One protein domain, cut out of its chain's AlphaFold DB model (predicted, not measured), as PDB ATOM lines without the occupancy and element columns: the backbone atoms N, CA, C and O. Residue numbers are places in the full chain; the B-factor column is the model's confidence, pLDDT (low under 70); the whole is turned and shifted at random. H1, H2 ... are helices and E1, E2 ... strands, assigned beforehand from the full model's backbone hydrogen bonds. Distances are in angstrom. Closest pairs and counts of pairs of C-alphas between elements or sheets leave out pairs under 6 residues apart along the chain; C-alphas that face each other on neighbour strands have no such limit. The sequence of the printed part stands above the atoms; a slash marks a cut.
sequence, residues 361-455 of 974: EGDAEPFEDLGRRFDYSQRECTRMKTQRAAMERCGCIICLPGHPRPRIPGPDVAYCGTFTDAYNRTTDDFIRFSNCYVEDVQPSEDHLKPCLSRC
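Overview. This is residues 361 to 455 of the 974 residues of an uncharacterized protein of Macrostomum lignano (UniProt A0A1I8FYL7). With little regular structure, the domain is mostly loops round two helices, H1 and H2, which meet near their last residues as a corner, with a tiny strand hairpin, E1 and E2, before H1. Residues 394 to 426 wind between hairpin and H2; residues 441 to 455 run back towards the first printed residue. The printed part has 95 residues, in order E1, E2, H1, H2, 36 of them in these elements: mostly helix, antiparallel sheet E1 - E2, compact, radius of gyration of the C-alphas 14.4 A, spans 47 by 30 by 19 A.

Along the chain. E1, residues 367 to 369, begins at C-alpha (8.117, -47.592, 47.944); E2 is residues 372 to 374. H1, residues 378 to 393, is 22.9 A long. H2, residues 427 to 440, is 19.6 A long and ends at C-alpha (7.783, -51.623, 24.838).

Arrangement. Hairpin E1 and E2 has N 374 and O 367 2.8 A apart, within hydrogen-bond range. E1 and H1 are near each other. H1 and H2 only just touch, with 3 pairs of C-alphas within 8 A, closest Ala 390 and Tyr 437, 6.5 A, at a steep tilt of 56 degrees, opposite ways. In both, every O i to N i+4 pair is within hydrogen-bond range.

Size, cuts and confidence. The printed part has no cut; the link H1 to H2 is long. The C-alphas of Glu 361 and Cys 455 are 5.8 A apart. Residues 440 to 449 have pLDDT under 70.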
ATOM      1  N   GLU A 361      16.018 -61.241  54.440       87.50
ATOM      2  CA  GLU A 361      16.124 -61.162  55.892       87.50
ATOM      3  C   GLU A 361      16.152 -59.679  56.291       87.50
ATOM      4  O   GLU A 361      16.967 -58.912  55.779       87.50
ATOM      5  N   GLY A 362      15.227 -59.265  57.159       82.88
ATOM      6  CA  GLY A 362      15.083 -57.874  57.597       82.88
ATOM      7  C   GLY A 362      14.230 -56.987  56.682       82.88
ATOM      8  O   GLY A 362      13.422 -57.464  55.874       82.88
ATOM      9  N   ASP A 363      14.397 -55.676  56.854       78.50
ATOM     10  CA  ASP A 363      13.601 -54.662  56.170       78.50
ATOM     11  C   ASP A 363      14.152 -54.356  54.777       78.50
ATOM     12  O   ASP A 363      15.321 -54.031  54.577       78.50
ATOM     13  N   ALA A 364      13.269 -54.459  53.790       84.56
ATOM     14  CA  ALA A 364      13.559 -54.127  52.405       84.56
ATOM     15  C   ALA A 364      13.109 -52.699  52.070       84.56
ATOM     16  O   ALA A 364      12.277 -52.112  52.762       84.56
ATOM     17  N   GLU A 365      13.647 -52.158  50.975       87.12
ATOM     18  CA  GLU A 365      13.435 -50.764  50.582       87.12
ATOM     19  C   GLU A 365      11.936 -50.451  50.371       87.12
ATOM     20  O   GLU A 365      11.275 -51.114  49.559       87.12
ATOM     21  N   PRO A 366      11.379 -49.462  51.096       91.94
ATOM     22  CA  PRO A 366       9.988 -49.061  50.939       91.94
ATOM     23  C   PRO A 366       9.765 -48.377  49.586       91.94
ATOM     24  O   PRO A 366      10.695 -47.913  48.927       91.94
ATOM     25  N   PHE A 367       8.506 -48.279  49.174       92.19
ATOM     26  CA  PHE A 367       8.117 -47.592  47.944       92.19
ATOM     27  C   PHE A 367       7.005 -46.579  48.204       92.19
ATOM     28  O   PHE A 367       6.367 -46.581  49.255       92.19
ATOM     29  N   GLU A 368       6.773 -45.695  47.237       92.81
ATOM     30  CA  GLU A 368       5.767 -44.638  47.336       92.81
ATOM     31  C   GLU A 368       4.607 -44.875  46.358       92.81
ATOM     32  O   GLU A 368       4.811 -45.300  45.218       92.81
ATOM     33  N   ASP A 369       3.384 -44.585  46.809       94.25
ATOM     34  CA  ASP A 369       2.189 -44.435  45.972       94.25
ATOM     35  C   ASP A 369       1.532 -43.084  46.283       94.25
ATOM     36  O   ASP A 369       1.090 -42.840  47.406       94.25
ATOM     37  N   LEU A 370       1.510 -42.184  45.295       93.12
ATOM     38  CA  LEU A 370       0.895 -40.852  45.363       93.12
ATOM     39  C   LEU A 370       1.317 -40.017  46.590       93.12
ATOM     40  O   LEU A 370       0.510 -39.290  47.171       93.12
ATOM     41  N   GLY A 371       2.590 -40.119  46.983       89.69
ATOM     42  CA  GLY A 371       3.171 -39.395  48.119       89.69
ATOM     43  C   GLY A 371       3.041 -40.095  49.477       89.69
ATOM     44  O   GLY A 371       3.558 -39.580  50.467       89.69
ATOM     45  N   ARG A 372       2.395 -41.268  49.555       92.25
ATOM     46  CA  ARG A 372       2.391 -42.119  50.756       92.25
ATOM     47  C   ARG A 372       3.444 -43.218  50.629       92.25
ATOM     48  O   ARG A 372       3.479 -43.926  49.626       92.25
ATOM     49  N   ARG A 373       4.265 -43.380  51.668       94.06
ATOM     50  CA  ARG A 373       5.246 -44.469  51.789       94.06
ATOM     51  C   ARG A 373       4.583 -45.753  52.280       94.06
ATOM     52  O   ARG A 373       3.755 -45.703  53.187       94.06
ATOM     53  N   PHE A 374       4.972 -46.875  51.685       94.06
ATOM     54  CA  PHE A 374       4.536 -48.227  52.017       94.06
ATOM     55  C   PHE A 374       5.739 -49.152  52.145       94.06
ATOM     56  O   PHE A 374       6.708 -49.043  51.387       94.06
ATOM     57  N   ASP A 375       5.657 -50.105  53.065       93.12
ATOM     58  CA  ASP A 375       6.753 -51.042  53.278       93.12
ATOM     59  C   ASP A 375       6.809 -52.099  52.160       93.12
ATOM     60  O   ASP A 375       5.787 -52.552  51.629       93.12
ATOM     61  N   TYR A 376       8.012 -52.607  51.878       92.56
ATOM     62  CA  TYR A 376       8.306 -53.537  50.780       92.56
ATOM     63  C   TYR A 376       7.477 -54.835  50.718       92.56
ATOM     64  O   TYR A 376       7.576 -55.718  51.578       92.56
ATOM     65  N   SER A 377       6.783 -55.057  49.608       90.38
ATOM     66  CA  SER A 377       6.194 -56.357  49.284       90.38
ATOM     67  C   SER A 377       6.645 -56.822  47.901       90.38
ATOM     68  O   SER A 377       6.913 -56.023  47.002       90.38
ATOM     69  N   GLN A 378       6.772 -58.140  47.739       88.44
ATOM     70  CA  GLN A 378       7.349 -58.752  46.542       88.44
ATOM     71  C   GLN A 378       6.585 -58.370  45.271       88.44
ATOM     72  O   GLN A 378       7.183 -58.101  44.230       88.44
ATOM     73  N   ARG A 379       5.253 -58.365  45.350       87.06
ATOM     74  CA  ARG A 379       4.381 -58.141  44.194       87.06
ATOM     75  C   ARG A 379       4.442 -56.694  43.735       87.06
ATOM     76  O   ARG A 379       4.559 -56.415  42.543       87.06
ATOM     77  N   GLU A 380       4.421 -55.787  44.697       89.81
ATOM     78  CA  GLU A 380       4.504 -54.351  44.498       89.81
ATOM     79  C   GLU A 380       5.888 -53.966  43.982       89.81
ATOM     80  O   GLU A 380       5.972 -53.123  43.100       89.81
ATOM     81  N   CYS A 381       6.958 -54.653  44.401       89.38
ATOM     82  CA  CYS A 381       8.281 -54.515  43.786       89.38
ATOM     83  C   CYS A 381       8.254 -54.847  42.288       89.38
ATOM     84  O   CYS A 381       8.777 -54.079  41.477       89.38
ATOM     85  N   THR A 382       7.623 -55.959  41.896       87.44
ATOM     86  CA  THR A 382       7.520 -56.342  40.480       87.44
ATOM     87  C   THR A 382       6.717 -55.307  39.695       87.44
ATOM     88  O   THR A 382       7.183 -54.822  38.665       87.44
ATOM     89  N   ARG A 383       5.552 -54.893  40.211       89.00
ATOM     90  CA  ARG A 383       4.710 -53.869  39.570       89.00
ATOM     91  C   ARG A 383       5.398 -52.500  39.507       89.00
ATOM     92  O   ARG A 383       5.268 -51.809  38.502       89.00
ATOM     93  N   MET A 384       6.179 -52.129  40.523       89.94
ATOM     94  CA  MET A 384       6.962 -50.889  40.566       89.94
ATOM     95  C   MET A 384       8.115 -50.891  39.551       89.94
ATOM     96  O   MET A 384       8.454 -49.846  38.999       89.94
ATOM     97  N   LYS A 385       8.710 -52.050  39.241       87.19
ATOM     98  CA  LYS A 385       9.693 -52.154  38.148       87.19
ATOM     99  C   LYS A 385       9.055 -51.893  36.790       87.19
ATOM    100  O   LYS A 385       9.609 -51.123  36.010       87.19
ATOM    101  N   THR A 386       7.881 -52.472  36.533       86.81
ATOM    102  CA  THR A 386       7.093 -52.175  35.327       86.81
ATOM    103  C   THR A 386       6.701 -50.697  35.279       86.81
ATOM    104  O   THR A 386       6.830 -50.058  34.239       86.81
ATOM    105  N   GLN A 387       6.306 -50.124  36.421       90.25
ATOM    106  CA  GLN A 387       5.988 -48.704  36.548       90.25
ATOM    107  C   GLN A 387       7.163 -47.808  36.157       90.25
ATOM    108  O   GLN A 387       7.004 -46.882  35.364       90.25
ATOM    109  N   ARG A 388       8.350 -48.087  36.702       89.81
ATOM    110  CA  ARG A 388       9.559 -47.311  36.426       89.81
ATOM    111  C   ARG A 388       9.975 -47.432  34.960       89.81
ATOM    112  O   ARG A 388      10.271 -46.415  34.345       89.81
ATOM    113  N   ALA A 389       9.892 -48.632  34.385       87.81
ATOM    114  CA  ALA A 389      10.158 -48.850  32.965       87.81
ATOM    115  C   ALA A 389       9.202 -48.045  32.063       87.81
ATOM    116  O   ALA A 389       9.657 -47.420  31.108       87.81
ATOM    117  N   ALA A 390       7.905 -47.991  32.385       88.94
ATOM    118  CA  ALA A 390       6.946 -47.163  31.649       88.94
ATOM    119  C   ALA A 390       7.244 -45.663  31.765       88.94
ATOM    120  O   ALA A 390       7.163 -44.939  30.776       88.94
ATOM    121  N   MET A 391       7.632 -45.193  32.952       90.56
ATOM    122  CA  MET A 391       7.983 -43.787  33.155       90.56
ATOM    123  C   MET A 391       9.263 -43.394  32.406       90.56
ATOM    124  O   MET A 391       9.315 -42.305  31.845       90.56
ATOM    125  N   GLU A 392      10.272 -44.267  32.373       89.44
ATOM    126  CA  GLU A 392      11.551 -44.018  31.695       89.44
ATOM    127  C   GLU A 392      11.441 -44.120  30.167       89.44
ATOM    128  O   GLU A 392      12.009 -43.290  29.462       89.44
ATOM    129  N   ARG A 393      10.708 -45.117  29.649       89.06
ATOM    130  CA  ARG A 393      10.591 -45.373  28.201       89.06
ATOM    131  C   ARG A 393       9.452 -44.592  27.547       89.06
ATOM    132  O   ARG A 393       9.653 -43.987  26.501       89.06
ATOM    133  N   CYS A 394       8.267 -44.594  28.161       89.31
ATOM    134  CA  CYS A 394       7.050 -44.018  27.579       89.31
ATOM    135  C   CYS A 394       6.697 -42.629  28.134       89.31
ATOM    136  O   CYS A 394       5.835 -41.956  27.570       89.31
ATOM    137  N   GLY A 395       7.325 -42.186  29.230       90.25
ATOM    138  CA  GLY A 395       7.060 -40.873  29.827       90.25
ATOM    139  C   GLY A 395       5.664 -40.731  30.447       90.25
ATOM    140  O   GLY A 395       5.155 -39.616  30.548       90.25
ATOM    141  N   CYS A 396       5.027 -41.838  30.844       91.81
ATOM    142  CA  CYS A 396       3.687 -41.848  31.434       91.81
ATOM    143  C   CYS A 396       3.606 -42.763  32.669       91.81
ATOM    144  O   CYS A 396       4.430 -43.658  32.864       91.81
ATOM    145  N   ILE A 397       2.616 -42.520  33.531       93.12
ATOM    146  CA  ILE A 397       2.371 -43.289  34.761       93.12
ATOM    147  C   ILE A 397       1.281 -44.333  34.478       93.12
ATOM    148  O   ILE A 397       0.165 -43.974  34.099       93.12
ATOM    149  N   ILE A 398       1.561 -45.621  34.694       91.88
ATOM    150  CA  ILE A 398       0.518 -46.659  34.628       91.88
ATOM    151  C   ILE A 398      -0.409 -46.475  35.836       91.88
ATOM    152  O   ILE A 398       0.053 -46.316  36.967       91.88
ATOM    153  N   CYS A 399      -1.717 -46.483  35.591       91.56
ATOM    154  CA  CYS A 399      -2.755 -46.324  36.609       91.56
ATOM    155  C   CYS A 399      -3.749 -47.488  36.554       91.56
ATOM    156  O   CYS A 399      -4.955 -47.307  36.402       91.56
ATOM    157  N   LEU A 400      -3.210 -48.700  36.656       88.38
ATOM    158  CA  LEU A 400      -3.993 -49.925  36.752       88.38
ATOM    159  C   LEU A 400      -4.144 -50.338  38.222       88.38
ATOM    160  O   LEU A 400      -3.239 -50.080  39.023       88.38
ATOM    161  N   PRO A 401      -5.254 -50.992  38.597       87.38
ATOM    162  CA  PRO A 401      -5.428 -51.517  39.943       87.38
ATOM    163  C   PRO A 401      -4.235 -52.367  40.407       87.38
ATOM    164  O   PRO A 401      -3.719 -53.216  39.678       87.38
ATOM    165  N   GLY A 402      -3.765 -52.106  41.626       85.25
ATOM    166  CA  GLY A 402      -2.622 -52.795  42.223       85.25
ATOM    167  C   GLY A 402      -1.237 -52.309  41.778       85.25
ATOM    168  O   GLY A 402      -0.250 -52.751  42.368       85.25
ATOM    169  N   HIS A 403      -1.124 -51.425  40.777       89.50
ATOM    170  CA  HIS A 403       0.146 -50.803  40.385       89.50
ATOM    171  C   HIS A 403       0.410 -49.546  41.227       89.50
ATOM    172  O   HIS A 403      -0.357 -48.583  41.125       89.50
ATOM    173  N   PRO A 404       1.481 -49.505  42.044       92.56
ATOM    174  CA  PRO A 404       1.784 -48.313  42.822       92.56
ATOM    175  C   PRO A 404       2.375 -47.205  41.935       92.56
ATOM    176  O   PRO A 404       3.161 -47.470  41.023       92.56
ATOM    177  N   ARG A 405       1.995 -45.953  42.204       94.12
ATOM    178  CA  ARG A 405       2.329 -44.763  41.410       94.12
ATOM    179  C   ARG A 405       3.319 -43.890  42.185       94.12
ATOM    180  O   ARG A 405       2.903 -43.143  43.068       94.12
ATOM    181  N   PRO A 406       4.614 -43.896  41.841       92.62
ATOM    182  CA  PRO A 406       5.657 -43.250  42.642       92.62
ATOM    183  C   PRO A 406       5.556 -41.721  42.686       92.62
ATOM    184  O   PRO A 406       6.238 -41.085  43.479       92.62
ATOM    185  N   ARG A 407       4.743 -41.107  41.820       91.50
ATOM    186  CA  ARG A 407       4.522 -39.659  41.777       91.50
ATOM    187  C   ARG A 407       3.050 -39.350  41.545       91.50
ATOM    188  O   ARG A 407       2.331 -40.135  40.927       91.50
ATOM    189  N   ILE A 408       2.627 -38.188  42.032       92.25
ATOM    190  CA  ILE A 408       1.310 -37.616  41.741       92.25
ATOM    191  C   ILE A 408       1.297 -37.181  40.263       92.25
ATOM    192  O   ILE A 408       2.262 -36.546  39.831       92.25
ATOM    193  N   PRO A 409       0.258 -37.528  39.479       92.75
ATOM    194  CA  PRO A 409       0.170 -37.131  38.075       92.75
ATOM    195  C   PRO A 409       0.056 -35.607  37.945       92.75
ATOM    196  O   PRO A 409      -0.670 -34.952  38.695       92.75
ATOM    197  N   GLY A 410       0.740 -35.049  36.953       89.38
ATOM    198  CA  GLY A 410       0.707 -33.622  36.638       89.38
ATOM    199  C   GLY A 410       0.818 -33.376  35.133       89.38
ATOM    200  O   GLY A 410       0.824 -34.334  34.358       89.38
ATOM    201  N   PRO A 411       0.907 -32.110  34.692       83.69
ATOM    202  CA  PRO A 411       1.064 -31.779  33.273       83.69
ATOM    203  C   PRO A 411       2.340 -32.380  32.658       83.69
ATOM    204  O   PRO A 411       2.320 -32.851  31.519       83.69
ATOM    205  N   ASP A 412       3.429 -32.424  33.437       86.69
ATOM    206  CA  ASP A 412       4.728 -32.950  33.002       86.69
ATOM    207  C   ASP A 412       4.668 -34.460  32.737       86.69
ATOM    208  O   ASP A 412       5.050 -34.931  31.666       86.69
ATOM    209  N   VAL A 413       4.140 -35.218  33.706       89.19
ATOM    210  CA  VAL A 413       3.992 -36.676  33.637       89.19
ATOM    211  C   VAL A 413       2.565 -37.051  34.032       89.19
ATOM    212  O   VAL A 413       2.213 -37.090  35.215       89.19
ATOM    213  N   ALA A 414       1.744 -37.317  33.019       92.31
ATOM    214  CA  ALA A 414       0.349 -37.720  33.169       92.31
ATOM    215  C   ALA A 414       0.209 -39.250  33.216       92.31
ATOM    216  O   ALA A 414       1.179 -40.001  33.045       92.31
ATOM    217  N   TYR A 415      -1.015 -39.731  33.433       93.38
ATOM    218  CA  TYR A 415      -1.303 -41.150  33.282       93.38
ATOM    219  C   TYR A 415      -1.250 -41.570  31.810       93.38
ATOM    220  O   TYR A 415      -1.544 -40.782  30.912       93.38
ATOM    221  N   CYS A 416      -0.903 -42.832  31.556       90.56
ATOM    222  CA  CYS A 416      -0.858 -43.355  30.187       90.56
ATOM    223  C   CYS A 416      -2.246 -43.333  29.510       90.56
ATOM    224  O   CYS A 416      -2.326 -43.222  28.290       90.56
ATOM    225  N   GLY A 417      -3.334 -43.390  30.291       88.69
ATOM    226  CA  GLY A 417      -4.716 -43.360  29.806       88.69
ATOM    227  C   GLY A 417      -5.332 -41.971  29.599       88.69
ATOM    228  O   GLY A 417      -6.546 -41.870  29.417       88.69
ATOM    229  N   THR A 418      -4.544 -40.896  29.669       90.31
ATOM    230  CA  THR A 418      -5.057 -39.522  29.627       90.31
ATOM    231  C   THR A 418      -5.129 -38.953  28.205       90.31
ATOM    232  O   THR A 418      -4.131 -38.933  27.490       90.31
ATOM    233  N   PHE A 419      -6.282 -38.396  27.831       88.00
ATOM    234  CA  PHE A 419      -6.537 -37.708  26.552       88.00
ATOM    235  C   PHE A 419      -7.369 -36.422  26.714       88.00
ATOM    236  O   PHE A 419      -7.925 -35.900  25.745       88.00
ATOM    237  N   THR A 420      -7.537 -35.942  27.949       83.25
ATOM    238  CA  THR A 420      -8.304 -34.733  28.254       83.25
ATOM    239  C   THR A 420      -7.412 -33.521  28.496       83.25
ATOM    240  O   THR A 420      -6.251 -33.614  28.907       83.25
ATOM    241  N   ASP A 421      -8.026 -32.347  28.345       79.75
ATOM    242  CA  ASP A 421      -7.417 -31.042  28.616       79.75
ATOM    243  C   ASP A 421      -6.963 -30.893  30.080       79.75
ATOM    244  O   ASP A 421      -6.126 -30.048  30.380       79.75
ATOM    245  N   ALA A 422      -7.456 -31.749  30.988       80.62
ATOM    246  CA  ALA A 422      -7.078 -31.778  32.402       80.62
ATOM    247  C   ALA A 422      -5.558 -31.893  32.621       80.62
ATOM    248  O   ALA A 422      -5.045 -31.368  33.607       80.62
ATOM    249  N   TYR A 423      -4.850 -32.543  31.691       86.62
ATOM    250  CA  TYR A 423      -3.389 -32.663  31.693       86.62
ATOM    251  C   TYR A 423      -2.755 -32.136  30.395       86.62
ATOM    252  O   TYR A 423      -1.609 -32.463  30.094       86.62
ATOM    253  N   ASN A 424      -3.494 -31.330  29.623       87.06
ATOM    254  CA  ASN A 424      -3.049 -30.767  28.345       87.06
ATOM    255  C   ASN A 424      -2.620 -31.845  27.320       87.06
ATOM    256  O   ASN A 424      -1.616 -31.694  26.623       87.06
ATOM    257  N   ARG A 425      -3.352 -32.972  27.274       88.12
ATOM    258  CA  ARG A 425      -3.080 -34.115  26.383       88.12
ATOM    259  C   ARG A 425      -4.183 -34.302  25.354       88.12
ATOM    260  O   ARG A 425      -5.351 -34.042  25.629       88.12
ATOM    261  N   THR A 426      -3.793 -34.796  24.185       88.06
ATOM    262  CA  THR A 426      -4.687 -35.076  23.055       88.06
ATOM    263  C   THR A 426      -4.983 -36.573  22.919       88.06
ATOM    264  O   THR A 426      -4.343 -37.418  23.545       88.06
ATOM    265  N   THR A 427      -5.940 -36.929  22.060       85.69
ATOM    266  CA  THR A 427      -6.223 -38.334  21.713       85.69
ATOM    267  C   THR A 427      -5.031 -39.029  21.051       85.69
ATOM    268  O   THR A 427      -4.836 -40.227  21.250       85.69
ATOM    269  N   ASP A 428      -4.209 -38.288  20.303       84.44
ATOM    270  CA  ASP A 428      -3.018 -38.830  19.640       84.44
ATOM    271  C   ASP A 428      -1.913 -39.150  20.655       84.44
ATOM    272  O   ASP A 428      -1.248 -40.183  20.546       84.44
ATOM    273  N   ASP A 429      -1.761 -38.312  21.689       87.50
ATOM    274  CA  ASP A 429      -0.859 -38.598  22.809       87.50
ATOM    275  C   ASP A 429      -1.254 -39.897  23.512       87.50
ATOM    276  O   ASP A 429      -0.399 -40.736  23.792       87.50
ATOM    277  N   PHE A 430      -2.551 -40.081  23.750       88.25
ATOM    278  CA  PHE A 430      -3.081 -41.283  24.373       88.25
ATOM    279  C   PHE A 430      -2.811 -42.553  23.553       88.25
ATOM    280  O   PHE A 430      -2.370 -43.553  24.121       88.25
ATOM    281  N   ILE A 431      -3.013 -42.523  22.228       86.31
ATOM    282  CA  ILE A 431      -2.687 -43.666  21.355       86.31
ATOM    283  C   ILE A 431      -1.187 -43.967  21.428       86.31
ATOM    284  O   ILE A 431      -0.800 -45.124  21.582       86.31
ATOM    285  N   ARG A 432      -0.337 -42.934  21.362       87.81
ATOM    286  CA  ARG A 432       1.120 -43.090  21.445       87.81
ATOM    287  C   ARG A 432       1.545 -43.744  22.761       87.81
ATOM    288  O   ARG A 432       2.323 -44.693  22.738       87.81
ATOM    289  N   PHE A 433       1.040 -43.261  23.898       88.00
ATOM    290  CA  PHE A 433       1.376 -43.810  25.215       88.00
ATOM    291  C   PHE A 433       0.828 -45.224  25.413       88.00
ATOM    292  O   PHE A 433       1.536 -46.082  25.940       88.00
ATOM    293  N   SER A 434      -0.397 -45.485  24.955       83.75
ATOM    294  CA  SER A 434      -1.020 -46.808  25.050       83.75
ATOM    295  C   SER A 434      -0.268 -47.847  24.219       83.75
ATOM    296  O   SER A 434       0.016 -48.931  24.724       83.75
ATOM    297  N   ASN A 435       0.129 -47.507  22.989       84.00
ATOM    298  CA  ASN A 435       0.931 -48.396  22.147       84.00
ATOM    299  C   ASN A 435       2.321 -48.638  22.749       84.00
ATOM    300  O   ASN A 435       2.722 -49.788  22.866       84.00
ATOM    301  N   CYS A 436       3.009 -47.590  23.222       86.19
ATOM    302  CA  CYS A 436       4.310 -47.735  23.889       86.19
ATOM    303  C   CYS A 436       4.228 -48.678  25.097       86.19
ATOM    304  O   CYS A 436       5.065 -49.559  25.270       86.19
ATOM    305  N   TYR A 437       3.183 -48.558  25.921       82.75
ATOM    306  CA  TYR A 437       2.988 -49.472  27.045       82.75
ATOM    307  C   TYR A 437       2.789 -50.930  26.592       82.75
ATOM    308  O   TYR A 437       3.391 -51.840  27.162       82.75
ATOM    309  N   VAL A 438       1.963 -51.162  25.568       78.31
ATOM    310  CA  VAL A 438       1.649 -52.517  25.081       78.31
ATOM    311  C   VAL A 438       2.831 -53.169  24.355       78.31
ATOM    312  O   VAL A 438       3.000 -54.384  24.466       78.31
ATOM    313  N   GLU A 439       3.634 -52.388  23.630       75.31
ATOM    314  CA  GLU A 439       4.741 -52.867  22.793       75.31
ATOM    315  C   GLU A 439       6.081 -52.905  23.554       75.31
ATOM    316  O   GLU A 439       6.762 -53.930  23.533       75.31
ATOM    317  N   ASP A 440       6.431 -51.842  24.289       66.75
ATOM    318  CA  ASP A 440       7.783 -51.623  24.838       66.75
ATOM    319  C   ASP A 440       7.919 -51.916  26.343       66.75
ATOM    320  O   ASP A 440       9.037 -51.996  26.868       66.75
ATOM    321  N   VAL A 441       6.799 -52.053  27.065       67.88
ATOM    322  CA  VAL A 441       6.768 -52.329  28.518       67.88
ATOM    323  C   VAL A 441       6.321 -53.768  28.821       67.88
ATOM    324  O   VAL A 441       6.211 -54.160  29.987       67.88
ATOM    325  N   GLN A 442       6.139 -54.607  27.791       59.03
ATOM    326  CA  GLN A 442       6.056 -56.058  27.985       59.03
ATOM    327  C   GLN A 442       7.263 -56.534  28.804       59.03
ATOM    328  O   GLN A 442       8.360 -55.999  28.620       59.03
ATOM    329  N   PRO A 443       7.085 -57.496  29.726       56.25
ATOM    330  CA  PRO A 443       8.134 -57.888  30.657       56.25
ATOM    331  C   PRO A 443       9.349 -58.428  29.892       56.25
ATOM    332  O   PRO A 443       9.398 -59.597  29.521       56.25
ATOM    333  N   SER A 444      10.334 -57.564  29.645       51.59
ATOM    334  CA  SER A 444      11.622 -57.946  29.077       51.59
ATOM    335  C   SER A 444      12.418 -58.718  30.127       51.59
ATOM    336  O   SER A 444      12.355 -58.373  31.312       51.59
ATOM    337  N   GLU A 445      13.205 -59.711  29.703       53.12
ATOM    338  CA  GLU A 445      14.093 -60.483  30.588       53.12
ATOM    339  C   GLU A 445      14.956 -59.573  31.488       53.12
ATOM    340  O   GLU A 445      15.182 -59.914  32.641       53.12
ATOM    341  N   ASP A 446      15.308 -58.357  31.047       47.88
ATOM    342  CA  ASP A 446      16.093 -57.333  31.772       47.88
ATOM    343  C   ASP A 446      15.540 -56.860  33.142       47.88
ATOM    344  O   ASP A 446      16.232 -56.175  33.895       47.88
ATOM    345  N   HIS A 447      14.346 -57.297  33.565       54.03
ATOM    346  CA  HIS A 447      13.892 -57.212  34.968       54.03
ATOM    347  C   HIS A 447      14.642 -58.167  35.934       54.03
ATOM    348  O   HIS A 447      14.296 -58.251  37.114       54.03
ATOM    349  N   LEU A 448      15.688 -58.839  35.438       47.09
ATOM    350  CA  LEU A 448      16.542 -59.913  35.973       47.09
ATOM    351  C   LEU A 448      17.094 -59.806  37.411       47.09
ATOM    352  O   LEU A 448      17.704 -60.768  37.876       47.09
ATOM    353  N   LYS A 449      16.870 -58.722  38.168       60.91
ATOM    354  CA  LYS A 449      16.948 -58.830  39.638       60.91
ATOM    355  C   LYS A 449      15.609 -59.380  40.129       60.91
ATOM    356  O   LYS A 449      14.633 -58.633  40.081       60.91
ATOM    357  N   PRO A 450      15.510 -60.622  40.623       74.94
ATOM    358  CA  PRO A 450      14.245 -61.127  41.142       74.94
ATOM    359  C   PRO A 450      13.800 -60.258  42.327       74.94
ATOM    360  O   PRO A 450      14.574 -60.010  43.250       74.94
ATOM    361  N   CYS A 451      12.568 -59.742  42.289       86.56
ATOM    362  CA  CYS A 451      11.938 -59.227  43.503       86.56
ATOM    363  C   CYS A 451      11.752 -60.421  44.438       86.56
ATOM    364  O   CYS A 451      11.007 -61.354  44.125       86.56
ATOM    365  N   LEU A 452      12.482 -60.421  45.547       90.38
ATOM    366  CA  LEU A 452      12.461 -61.505  46.519       90.38
ATOM    367  C   LEU A 452      11.320 -61.290  47.514       90.38
ATOM    368  O   LEU A 452      10.969 -60.157  47.836       90.38
ATOM    369  N   SER A 453      10.722 -62.369  48.002       90.56
ATOM    370  CA  SER A 453       9.807 -62.307  49.145       90.56
ATOM    371  C   SER A 453      10.580 -62.066  50.439       90.56
ATOM    372  O   SER A 453      11.721 -62.507  50.554       90.56
ATOM    373  N   ARG A 454       9.949 -61.448  51.438       92.62
ATOM    374  CA  ARG A 454      10.482 -61.441  52.808       92.62
ATOM    375  C   ARG A 454      10.471 -62.853  53.387       92.62
ATOM    376  O   ARG A 454       9.577 -63.637  53.060       92.62
ATOM    377  N   CYS A 455      11.447 -63.166  54.232       93.25
ATOM    378  CA  CYS A 455      11.463 -64.443  54.941       93.25
ATOM    379  C   CYS A 455      10.352 -64.495  55.999       93.25
ATOM    380  O   CYS A 455       9.659 -65.503  56.108       93.25
TER     381      CYS A 455